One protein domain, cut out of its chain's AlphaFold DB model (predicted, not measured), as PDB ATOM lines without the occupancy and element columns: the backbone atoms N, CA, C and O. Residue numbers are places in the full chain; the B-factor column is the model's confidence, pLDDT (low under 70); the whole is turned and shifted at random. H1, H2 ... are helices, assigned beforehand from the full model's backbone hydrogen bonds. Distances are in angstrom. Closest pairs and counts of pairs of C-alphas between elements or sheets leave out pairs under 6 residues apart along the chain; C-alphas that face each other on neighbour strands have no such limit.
ATOM      1  N   GLU A   2     -15.292  -5.298 -11.292       83.75
ATOM      2  CA  GLU A   2     -15.373  -3.916 -11.812       83.75
ATOM      3  C   GLU A   2     -14.731  -3.724 -13.195       83.75
ATOM      4  O   GLU A   2     -15.301  -3.047 -14.046       83.75
ATOM      5  N   THR A   3     -13.600  -4.377 -13.477       86.56
ATOM      6  CA  THR A   3     -12.983  -4.337 -14.813       86.56
ATOM      7  C   THR A   3     -13.894  -4.940 -15.884       86.56
ATOM      8  O   THR A   3     -14.129  -4.313 -16.909       86.56
ATOM      9  N   LEU A   4     -14.490  -6.110 -15.614       83.06
ATOM     10  CA  LEU A   4     -15.447  -6.760 -16.521       83.06
ATOM     11  C   LEU A   4     -16.674  -5.872 -16.759       83.06
ATOM     12  O   LEU A   4     -17.098  -5.698 -17.897       83.06
ATOM     13  N   LYS A   5     -17.189  -5.242 -15.695       89.81
ATOM     14  CA  LYS A   5     -18.313  -4.302 -15.774       89.81
ATOM     15  C   LYS A   5     -17.995  -3.090 -16.650       89.81
ATOM     16  O   LYS A   5     -18.849  -2.651 -17.413       89.81
ATOM     17  N   ARG A   6     -16.781  -2.546 -16.536       91.62
ATOM     18  CA  ARG A   6     -16.328  -1.381 -17.311       91.62
ATOM     19  C   ARG A   6     -16.139  -1.690 -18.793       91.62
ATOM     20  O   ARG A   6     -16.449  -0.836 -19.612       91.62
ATOM     21  N   THR A   7     -15.648  -2.879 -19.132       92.50
ATOM     22  CA  THR A   7     -15.341  -3.246 -20.524       92.50
ATOM     23  C   THR A   7     -16.540  -3.847 -21.260       92.50
ATOM     24  O   THR A   7     -16.726  -3.565 -22.438       92.50
ATOM     25  N   PHE A   8     -17.366  -4.645 -20.577       90.56
ATOM     26  CA  PHE A   8     -18.414  -5.467 -21.200       90.56
ATOM     27  C   PHE A   8     -19.825  -5.206 -20.646       90.56
ATOM     28  O   PHE A   8     -20.793  -5.843 -21.058       90.56
ATOM     29  N   GLY A   9     -19.971  -4.262 -19.713       94.19
ATOM     30  CA  GLY A   9     -21.249  -3.939 -19.083       94.19
ATOM     31  C   GLY A   9     -21.656  -4.916 -17.974       94.19
ATOM     32  O   GLY A   9     -20.892  -5.777 -17.544       94.19
ATOM     33  N   ILE A  10     -22.882  -4.759 -17.465       92.88
ATOM     34  CA  ILE A  10     -23.386  -5.507 -16.293       92.88
ATOM     35  C   ILE A  10     -23.611  -6.997 -16.586       92.88
ATOM     36  O   ILE A  10     -23.529  -7.810 -15.667       92.88
ATOM     37  N   ALA A  11     -23.853  -7.367 -17.845       93.12
ATOM     38  CA  ALA A  11     -24.099  -8.756 -18.225       93.12
ATOM     39  C   ALA A  11     -22.916  -9.675 -17.870       93.12
ATOM     40  O   ALA A  11     -23.125 -10.791 -17.401       93.12
ATOM     41  N   GLU A  12     -21.683  -9.189 -18.021       93.06
ATOM     42  CA  GLU A  12     -20.491 -10.021 -17.866       93.06
ATOM     43  C   GLU A  12     -20.191 -10.406 -16.401       93.06
ATOM     44  O   GLU A  12     -19.992 -11.589 -16.131       93.06
ATOM     45  N   PRO A  13     -20.230  -9.495 -15.404       91.62
ATOM     46  CA  PRO A  13     -20.155  -9.887 -13.996       91.62
ATOM     47  C   PRO A  13     -21.264 -10.848 -13.553       91.62
ATOM     48  O   PRO A  13     -21.004 -11.717 -12.722       91.62
ATOM     49  N   VAL A  14     -22.483 -10.697 -14.090       93.75
ATOM     50  CA  VAL A  14     -23.619 -11.578 -13.772       93.75
ATOM     51  C   VAL A  14     -23.364 -12.976 -14.322       93.75
ATOM     52  O   VAL A  14     -23.389 -13.941 -13.560       93.75
ATOM     53  N   ARG A  15     -23.026 -13.077 -15.612       92.94
ATOM     54  CA  ARG A  15     -22.642 -14.336 -16.252       92.94
ATOM     55  C   ARG A  15     -21.491 -15.006 -15.504       92.94
ATOM     56  O   ARG A  15     -21.609 -16.168 -15.132       92.94
ATOM     57  N   ARG A  16     -20.428 -14.260 -15.188       92.81
ATOM     58  CA  ARG A  16     -19.271 -14.780 -14.445       92.81
ATOM     59  C   ARG A  16     -19.639 -15.255 -13.038       92.81
ATOM     60  O   ARG A  16     -19.047 -16.208 -12.543       92.81
ATOM     61  N   GLY A  17     -20.587 -14.593 -12.378       92.62
ATOM     62  CA  GLY A  17     -21.127 -15.041 -11.095       92.62
ATOM     63  C   GLY A  17     -21.872 -16.372 -11.218       92.62
ATOM     64  O   GLY A  17     -21.626 -17.281 -10.429       92.62
ATOM     65  N   MET A  18     -22.722 -16.509 -12.239       93.88
ATOM     66  CA  MET A  18     -23.460 -17.746 -12.518       93.88
ATOM     67  C   MET A  18     -22.527 -18.902 -12.887       93.88
ATOM     68  O   MET A  18     -22.677 -19.996 -12.356       93.88
ATOM     69  N   GLU A  19     -21.530 -18.664 -13.740       92.00
ATOM     70  CA  GLU A  19     -20.533 -19.673 -14.122       92.00
ATOM     71  C   GLU A  19     -19.783 -20.209 -12.897       92.00
ATOM     72  O   GLU A  19     -19.662 -21.420 -12.735       92.00
ATOM     73  N   LYS A  20     -19.359 -19.327 -11.981       91.56
ATOM     74  CA  LYS A  20     -18.721 -19.744 -10.721       91.56
ATOM     75  C   LYS A  20     -19.660 -20.533  -9.812       91.56
ATOM     76  O   LYS A  20     -19.210 -21.451  -9.140       91.56
ATOM     77  N   MET A  21     -20.949 -20.191  -9.788       90.00
ATOM     78  CA  MET A  21     -21.947 -20.938  -9.017       90.00
ATOM     79  C   MET A  21     -22.147 -22.353  -9.573       90.00
ATOM     80  O   MET A  21     -22.237 -23.298  -8.798       90.00
ATOM     81  N   ILE A  22     -22.198 -22.501 -10.899       88.12
ATOM     82  CA  ILE A  22     -22.351 -23.802 -11.568       88.12
ATOM     83  C   ILE A  22     -21.119 -24.673 -11.321       88.12
ATOM     84  O   ILE A  22     -21.243 -25.840 -10.964       88.12
ATOM     85  N   VAL A  23     -19.933 -24.093 -11.492       86.06
ATOM     86  CA  VAL A  23     -18.658 -24.789 -11.309       86.06
ATOM     87  C   VAL A  23     -18.393 -25.153  -9.848       86.06
ATOM     88  O   VAL A  23     -17.757 -26.164  -9.583       86.06
ATOM     89  N   GLY A  24     -18.891 -24.360  -8.898       80.00
ATOM     90  CA  GLY A  24     -18.801 -24.665  -7.470       80.00
ATOM     91  C   GLY A  24     -19.650 -25.858  -7.019       80.00
ATOM     92  O   GLY A  24     -19.718 -26.117  -5.825       80.00
ATOM     93  N   ALA A  25     -20.331 -26.569  -7.926       71.75
ATOM     94  CA  ALA A  25     -20.976 -27.830  -7.592       71.75
ATOM     95  C   ALA A  25     -19.908 -28.891  -7.267       71.75
ATOM     96  O   ALA A  25     -19.143 -29.308  -8.131       71.75
ATOM     97  N   ASP A  26     -19.885 -29.338  -6.011       68.12
ATOM     98  CA  ASP A  26     -18.761 -30.071  -5.405       68.12
ATOM     99  C   ASP A  26     -18.470 -31.470  -5.980       68.12
ATOM    100  O   ASP A  26     -17.446 -32.071  -5.649       68.12
ATOM    101  N   PHE A  27     -19.356 -32.037  -6.805       77.31
ATOM    102  CA  PHE A  27     -19.224 -33.431  -7.228       77.31
ATOM    103  C   PHE A  27     -18.517 -33.581  -8.578       77.31
ATOM    104  O   PHE A  27     -19.123 -33.398  -9.636       77.31
ATOM    105  N   ARG A  28     -17.251 -34.009  -8.527       81.19
ATOM    106  CA  ARG A  28     -16.507 -34.586  -9.653       81.19
ATOM    107  C   ARG A  28     -16.120 -36.026  -9.284       81.19
ATOM    108  O   ARG A  28     -15.465 -36.194  -8.257       81.19
ATOM    109  N   PRO A  29     -16.508 -37.035 -10.084       82.31
ATOM    110  CA  PRO A  29     -16.236 -38.440  -9.787       82.31
ATOM    111  C   PRO A  29     -14.753 -38.744  -9.577       82.31
ATOM    112  O   PRO A  29     -13.901 -38.214 -10.300       82.31
ATOM    113  N   ALA A  30     -14.450 -39.664  -8.663       81.75
ATOM    114  CA  ALA A  30     -13.087 -40.112  -8.379       81.75
ATOM    115  C   ALA A  30     -12.395 -40.701  -9.623       81.75
ATOM    116  O   ALA A  30     -11.220 -40.434  -9.861       81.75
ATOM    117  N   VAL A  31     -13.150 -41.401 -10.481       79.31
ATOM    118  CA  VAL A  31     -12.661 -41.938 -11.767       79.31
ATOM    119  C   VAL A  31     -12.167 -40.853 -12.739       79.31
ATOM    120  O   VAL A  31     -11.384 -41.138 -13.637       79.31
ATOM    121  N   LEU A  32     -12.592 -39.598 -12.559       76.62
ATOM    122  CA  LEU A  32     -12.132 -38.443 -13.339       76.62
ATOM    123  C   LEU A  32     -11.105 -37.589 -12.576       76.62
ATOM    124  O   LEU A  32     -10.931 -36.419 -12.907       76.62
ATOM    125  N   GLY A  33     -10.468 -38.123 -11.529       76.44
ATOM    126  CA  GLY A  33      -9.482 -37.403 -10.714       76.44
ATOM    127  C   GLY A  33     -10.053 -36.662  -9.498       76.44
ATOM    128  O   GLY A  33      -9.305 -35.973  -8.810       76.44
ATOM    129  N   GLY A  34     -11.349 -36.813  -9.200       79.56
ATOM    130  CA  GLY A  34     -11.974 -36.233  -8.007       79.56
ATOM    131  C   GLY A  34     -12.145 -34.703  -8.048       79.56
ATOM    132  O   GLY A  34     -11.978 -34.080  -9.100       79.56
ATOM    133  N   PRO A  35     -12.528 -34.070  -6.923       80.94
ATOM    134  CA  PRO A  35     -12.779 -32.629  -6.851       80.94
ATOM    135  C   PRO A  35     -11.555 -31.796  -7.250       80.94
ATOM    136  O   PRO A  35     -10.454 -32.009  -6.748       80.94
ATOM    137  N   SER A  36     -11.753 -30.798  -8.114       80.88
ATOM    138  CA  SER A  36     -10.676 -29.941  -8.626       80.88
ATOM    139  C   SER A  36     -11.108 -28.480  -8.712       80.88
ATOM    140  O   SER A  36     -12.242 -28.205  -9.105       80.88
ATOM    141  N   ASN A  37     -10.180 -27.547  -8.499       85.06
ATOM    142  CA  ASN A  37     -10.427 -26.113  -8.691       85.06
ATOM    143  C   ASN A  37     -10.154 -25.607 -10.120       85.06
ATOM    144  O   ASN A  37     -10.345 -24.420 -10.366       85.06
ATOM    145  N   LEU A  38      -9.798 -26.487 -11.065       86.25
ATOM    146  CA  LEU A  38      -9.420 -26.156 -12.449       86.25
ATOM    147  C   LEU A  38     -10.325 -25.087 -13.087       86.25
ATOM    148  O   LEU A  38      -9.899 -24.005 -13.488       86.25
ATOM    149  N   HIS A  39     -11.629 -25.353 -13.120       88.19
ATOM    150  CA  HIS A  39     -12.607 -24.437 -13.701       88.19
ATOM    151  C   HIS A  39     -12.692 -23.096 -12.944       88.19
ATOM    152  O   HIS A  39     -12.896 -22.046 -13.555       88.19
ATOM    153  N   MET A  40     -12.518 -23.104 -11.618       90.00
ATOM    154  CA  MET A  40     -12.504 -21.883 -10.807       90.00
ATOM    155  C   MET A  40     -11.259 -21.045 -11.070       90.00
ATOM    156  O   MET A  40     -11.363 -19.818 -11.114       90.00
ATOM    157  N   ASP A  41     -10.102 -21.669 -11.268       90.44
ATOM    158  CA  ASP A  41      -8.853 -20.967 -11.551       90.44
ATOM    159  C   ASP A  41      -8.897 -20.271 -12.921       90.44
ATOM    160  O   ASP A  41      -8.520 -19.096 -13.017       90.44
ATOM    161  N   ILE A  42      -9.527 -20.889 -13.925       90.94
ATOM    162  CA  ILE A  42      -9.819 -20.250 -15.220       90.94
ATOM    163  C   ILE A  42     -10.794 -19.076 -15.053       90.94
ATOM    164  O   ILE A  42     -10.541 -17.957 -15.509       90.94
ATOM    165  N   LEU A  43     -11.908 -19.275 -14.341       91.00
ATOM    166  CA  LEU A  43     -12.910 -18.220 -14.135       91.00
ATOM    167  C   LEU A  43     -12.403 -17.065 -13.255       91.00
ATOM    168  O   LEU A  43     -12.938 -15.950 -13.322       91.00
ATOM    169  N   ASN A  44     -11.384 -17.308 -12.430       90.75
ATOM    170  CA  ASN A  44     -10.669 -16.295 -11.658       90.75
ATOM    171  C   ASN A  44      -9.562 -15.597 -12.461       90.75
ATOM    172  O   ASN A  44      -9.033 -14.595 -11.981       90.75
ATOM    173  N   GLY A  45      -9.250 -16.076 -13.668       88.81
ATOM    174  CA  GLY A  45      -8.179 -15.547 -14.510       88.81
ATOM    175  C   GLY A  45      -6.781 -15.856 -13.973       88.81
ATOM    176  O   GLY A  45      -5.860 -15.086 -14.228       88.81
ATOM    177  N   ARG A  46      -6.637 -16.928 -13.183       90.19
ATOM    178  CA  ARG A  46      -5.336 -17.438 -12.726       90.19
ATOM    179  C   ARG A  46      -4.687 -18.315 -13.789       90.19
ATOM    180  O   ARG A  46      -3.487 -18.209 -14.002       90.19
ATOM    181  N   GLU A  47      -5.503 -19.110 -14.471       88.75
ATOM    182  CA  GLU A  47      -5.095 -19.969 -15.578       88.75
ATOM    183  C   GLU A  47      -5.869 -19.623 -16.849       88.75
ATOM    184  O   GLU A  47      -6.948 -19.026 -16.806       88.75
ATOM    185  N   CYS A  48      -5.293 -19.972 -17.998       90.38
ATOM    186  CA  CYS A  48      -5.901 -19.709 -19.304       90.38
ATOM    187  C   CYS A  48      -5.813 -20.886 -20.284       90.38
ATOM    188  O   CYS A  48      -6.255 -20.753 -21.425       90.38
ATOM    189  N   TRP A  49      -5.293 -22.030 -19.843       87.31
ATOM    190  CA  TRP A  49      -5.213 -23.265 -20.617       87.31
ATOM    191  C   TRP A  49      -5.572 -24.463 -19.735       87.31
ATOM    192  O   TRP A  49      -5.567 -24.355 -18.513       87.31
ATOM    193  N   VAL A  50      -5.911 -25.574 -20.383       86.94
ATOM    194  CA  VAL A  50      -6.174 -26.882 -19.776       86.94
ATOM    195  C   VAL A  50      -5.418 -27.902 -20.605       86.94
ATOM    196  O   VAL A  50      -5.532 -27.872 -21.835       86.94
ATOM    197  N   ASP A  51      -4.686 -28.788 -19.944       87.94
ATOM    198  CA  ASP A  51      -4.080 -29.960 -20.559       87.94
ATOM    199  C   ASP A  51      -4.881 -31.232 -20.237       87.94
ATOM    200  O   ASP A  51      -5.739 -31.265 -19.348       87.94
ATOM    201  N   TRP A  52      -4.633 -32.306 -20.983       85.00
ATOM    202  CA  TRP A  52      -5.302 -33.586 -20.752       85.00
ATOM    203  C   TRP A  52      -4.952 -34.170 -19.375       85.00
ATOM    204  O   TRP A  52      -5.807 -34.818 -18.778       85.00
ATOM    205  N   GLU A  53      -3.765 -33.876 -18.839       83.62
ATOM    206  CA  GLU A  53      -3.312 -34.294 -17.501       83.62
ATOM    207  C   GLU A  53      -4.122 -33.636 -16.365       83.62
ATOM    208  O   GLU A  53      -4.325 -34.244 -15.315       83.62
ATOM    209  N   ASP A  54      -4.675 -32.435 -16.589       80.12
ATOM    210  CA  ASP A  54      -5.529 -31.733 -15.614       80.12
ATOM    211  C   ASP A  54      -6.932 -32.371 -15.493       80.12
ATOM    212  O   ASP A  54      -7.666 -32.206 -14.506       80.12
ATOM    213  N   VAL A  55      -7.346 -33.086 -16.543       77.88
ATOM    214  CA  VAL A  55      -8.667 -33.718 -16.653       77.88
ATOM    215  C   VAL A  55      -8.586 -35.208 -16.343       77.88
ATOM    216  O   VAL A  55      -9.424 -35.745 -15.617       77.88
ATOM    217  N   PHE A  56      -7.567 -35.869 -16.872       75.50
ATOM    218  CA  PHE A  56      -7.351 -37.297 -16.757       75.50
ATOM    219  C   PHE A  56      -6.093 -37.538 -15.935       75.50
ATOM    220  O   PHE A  56      -5.017 -37.773 -16.472       75.50
ATOM    221  N   VAL A  57      -6.258 -37.555 -14.614       73.56
ATOM    222  CA  VAL A  57      -5.197 -37.901 -13.646       73.56
ATOM    223  C   VAL A  57      -4.941 -39.426 -13.624       73.56
ATOM    224  O   VAL A  57      -4.615 -40.013 -12.596       73.56
ATOM    225  N   GLY A  58      -5.181 -40.098 -14.754       60.28
ATOM    226  CA  GLY A  58      -5.128 -41.549 -14.901       60.28
ATOM    227  C   GLY A  58      -3.767 -42.114 -14.495       60.28
ATOM    228  O   GLY A  58      -2.735 -41.524 -14.792       60.28
ATOM    229  N   ASP A  59      -3.815 -43.262 -13.821       55.62
ATOM    230  CA  ASP A  59      -2.708 -44.111 -13.350       55.62
ATOM    231  C   ASP A  59      -2.049 -43.753 -12.004       55.62
ATOM    232  O   ASP A  59      -1.303 -44.570 -11.476       55.62
ATOM    233  N   GLY A  60      -2.357 -42.610 -11.378       53.66
ATOM    234  CA  GLY A  60      -1.789 -42.240 -10.063       53.66
ATOM    235  C   GLY A  60      -2.544 -42.758  -8.828       53.66
ATOM    236  O   GLY A  60      -2.096 -42.568  -7.697       53.66
ATOM    237  N   LEU A  61      -3.712 -43.376  -9.014       54.84
ATOM    238  CA  LEU A  61      -4.461 -44.001  -7.926       54.84
ATOM    239  C   LEU A  61      -4.047 -45.472  -7.855       54.84
ATOM    240  O   LEU A  61      -4.695 -46.329  -8.445       54.84
ATOM    241  N   ASP A  62      -2.962 -45.756  -7.132       54.41
ATOM    242  CA  ASP A  62      -2.476 -47.107  -6.790       54.41
ATOM    243  C   ASP A  62      -3.459 -47.875  -5.860       54.41
ATOM    244  O   ASP A  62      -3.074 -48.475  -4.854       54.41
ATOM    245  N   GLY A  63      -4.761 -47.842  -6.150       61.28
ATOM    246  CA  GLY A  63      -5.817 -48.411  -5.319       61.28
ATOM    247  C   GLY A  63      -7.136 -48.601  -6.063       61.28
ATOM    248  O   GLY A  63      -7.344 -48.078  -7.153       61.28
ATOM    249  N   ASP A  64      -8.029 -49.374  -5.448       69.19
ATOM    250  CA  ASP A  64      -9.370 -49.691  -5.945       69.19
ATOM    251  C   ASP A  64     -10.232 -48.413  -5.971       69.19
ATOM    252  O   ASP A  64     -10.844 -48.028  -4.971       69.19
ATOM    253  N   VAL A  65     -10.190 -47.676  -7.087       72.31
ATOM    254  CA  VAL A  65     -11.000 -46.467  -7.284       72.31
ATOM    255  C   VAL A  65     -12.456 -46.906  -7.421       72.31
ATOM    256  O   VAL A  65     -12.762 -47.656  -8.352       72.31
ATOM    257  N   PRO A  66     -13.367 -46.464  -6.534       76.00
ATOM    258  CA  PRO A  66     -14.763 -46.850  -6.634       76.00
ATOM    259  C   PRO A  66     -15.340 -46.391  -7.974       76.00
ATOM    260  O   PRO A  66     -15.078 -45.279  -8.439       76.00
ATOM    261  N   ASP A  67     -16.135 -47.258  -8.596       83.06
ATOM    262  CA  ASP A  67     -16.855 -46.896  -9.806       83.06
ATOM    263  C   ASP A  67     -17.864 -45.766  -9.521       83.06
ATOM    264  O   ASP A  67     -18.309 -45.552  -8.386       83.06
ATOM    265  N   PHE A  68     -18.253 -45.053 -10.579       84.44
ATOM    266  CA  PHE A  68     -19.170 -43.916 -10.488       84.44
ATOM    267  C   PHE A  68     -20.483 -44.249  -9.762       84.44
ATOM    268  O   PHE A  68     -20.989 -43.426  -9.001       84.44
ATOM    269  N   HIS A  69     -21.056 -45.432  -9.995       87.50
ATOM    270  CA  HIS A  69     -22.327 -45.817  -9.394       87.50
ATOM    271  C   HIS A  69     -22.170 -46.054  -7.888       87.50
ATOM    272  O   HIS A  69     -22.992 -45.561  -7.111       87.50
ATOM    273  N   THR A  70     -21.101 -46.737  -7.474       89.00
ATOM    274  CA  THR A  70     -20.787 -46.960  -6.056       89.00
ATOM    275  C   THR A  70     -20.565 -45.637  -5.312       89.00
ATOM    276  O   THR A  70     -21.105 -45.434  -4.221       89.00
ATOM    277  N   GLU A  71     -19.819 -44.705  -5.912       87.38
ATOM    278  CA  GLU A  71     -19.568 -43.372  -5.348       87.38
ATOM    279  C   GLU A  71     -20.862 -42.547  -5.222       87.38
ATOM    280  O   GLU A  71     -21.150 -41.957  -4.175       87.38
ATOM    281  N   PHE A  72     -21.685 -42.544  -6.271       87.50
ATOM    282  CA  PHE A  72     -22.929 -41.784  -6.299       87.50
ATOM    283  C   PHE A  72     -23.957 -42.301  -5.283       87.50
ATOM    284  O   PHE A  72     -24.607 -41.507  -4.597       87.50
ATOM    285  N   ASP A  73     -24.061 -43.622  -5.125       89.69
ATOM    286  CA  ASP A  73     -24.926 -44.249  -4.123       89.69
ATOM    287  C   ASP A  73     -24.519 -43.858  -2.697       89.69
ATOM    288  O   ASP A  73     -25.384 -43.583  -1.858       89.69
ATOM    289  N   ALA A  74     -23.215 -43.779  -2.412       87.56
ATOM    290  CA  ALA A  74     -22.713 -43.330  -1.116       87.56
ATOM    291  C   ALA A  74     -23.097 -41.867  -0.828       87.56
ATOM    292  O   ALA A  74     -23.573 -41.560   0.270       87.56
ATOM    293  N   ILE A  75     -22.972 -40.977  -1.819       85.62
ATOM    294  CA  ILE A  75     -23.359 -39.561  -1.695       85.62
ATOM    295  C   ILE A  75     -24.864 -39.419  -1.473       85.62
ATOM    296  O   ILE A  75     -25.295 -38.662  -0.597       85.62
ATOM    297  N   MET A  76     -25.675 -40.149  -2.239       86.44
ATOM    298  CA  MET A  76     -27.132 -40.101  -2.117       86.44
ATOM    299  C   MET A  76     -27.609 -40.618  -0.758       86.44
ATOM    300  O   MET A  76     -28.474 -39.998  -0.139       86.44
ATOM    301  N   ARG A  77     -27.000 -41.693  -0.243       86.38
ATOM    302  CA  ARG A  77     -27.274 -42.197   1.115       86.38
ATOM    303  C   ARG A  77     -26.809 -41.227   2.202       86.38
ATOM    304  O   ARG A  77     -27.486 -41.092   3.217       86.38
ATOM    305  N   GLY A  78     -25.685 -40.542   1.995       80.88
ATOM    306  CA  GLY A  78     -25.172 -39.521   2.911       80.88
ATOM    307  C   GLY A  78     -26.071 -38.285   3.010       80.88
ATOM    308  O   GLY A  78     -26.249 -37.761   4.101       80.88
ATOM    309  N   LYS A  79     -26.692 -37.859   1.900       65.81
ATOM    310  CA  LYS A  79     -27.618 -36.709   1.844       65.81
ATOM    311  C   LYS A  79     -29.011 -36.974   2.430       65.81
ATOM    312  O   LYS A  79     -29.765 -36.027   2.624       65.81
ATOM    313  N   GLN A  80     -29.377 -38.236   2.668       60.00
ATOM    314  CA  GLN A  80     -30.666 -38.616   3.267       60.00
ATOM    315  C   GLN A  80     -30.663 -38.621   4.807       60.00
ATOM    316  O   GLN A  80     -31.698 -38.917   5.406       60.00
ATOM    317  N   ARG A  81     -29.528 -38.323   5.449       48.66
ATOM    318  CA  ARG A  81     -29.386 -38.202   6.909       48.66
ATOM    319  C   ARG A  81     -29.284 -36.739   7.312       48.66
ATOM    320  O   ARG A  81     -29.776 -36.433   8.418       48.66
TER     321      ARG A  81
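AT A GLANCE: This is residues 2 to 81 of the 81 residues of an uncharacterized protein of Drechslerella stenobrocha 248 (UniProt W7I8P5). Look for a loose, flat model with a helical hairpin, H2 and H3, H1 folded across the end of H2, and H5 at the opposite end of the longest axis, away from the other helices. H4, one short turn, lies close to H3, and long links with no named element join H2 to H3 and H4 to H5. The printed part has 80 residues with five named helices, H1 to H5 in order, and no named strand; its class is all helix. It is loose, with a radius of gyration of the C-alphas of 16.7 A and spans of 50 by 34 by 13 A.

IN THESE COORDINATES: Find C-alpha 2 at (-15.373, -3.916, -11.812), where H1 begins, residues 2 to 8. H2 is residues 11 to 23, 18.3 A long from C-alpha 11 at (-24.099, -8.756, -18.225). H3 is residues 38 to 43, 8.8 A, and H4 residues 52 to 55. H5, residues 68 to 79, runs 16.6 A to C-alpha 79 at (-27.618, -36.709, 1.844).

HOW THE PARTS SIT: H1 touches H2 at residues 11 to 13 alone, closest at the C-alphas of Lys 5 and Pro 13, 6.1 A, with a steep tilt of 67 degrees, opposite ways. H2 and H3 form a hairpin and touch, closest at the C-alphas of Val 23 and His 39, 6.5 A, with a shallow tilt of 11 degrees, opposite ways. H3 and H4 are close but not clearly touching: the C-alphas of Leu 38 and Asp 54 are 7.5 A apart. H5 is apart from H1, H2, H3 and H4. Every O i to N i+4 pair is within hydrogen-bond range in H1, H2, H3 and H5; H4 is too short for one.

THE WHOLE: The C-alphas of Arg 6 and Asp 64, the two farthest apart, are 50.1 A apart. The printed part has no cut, and residues 76 to 81, of which 76 to 79 belong to H5, stand free. The links H2 to H3 and H4 to H5 are long. Mean pLDDT of the printed part is 82.4; residue 26, residues 58 to 64 and residues 79 to 81 are under 70.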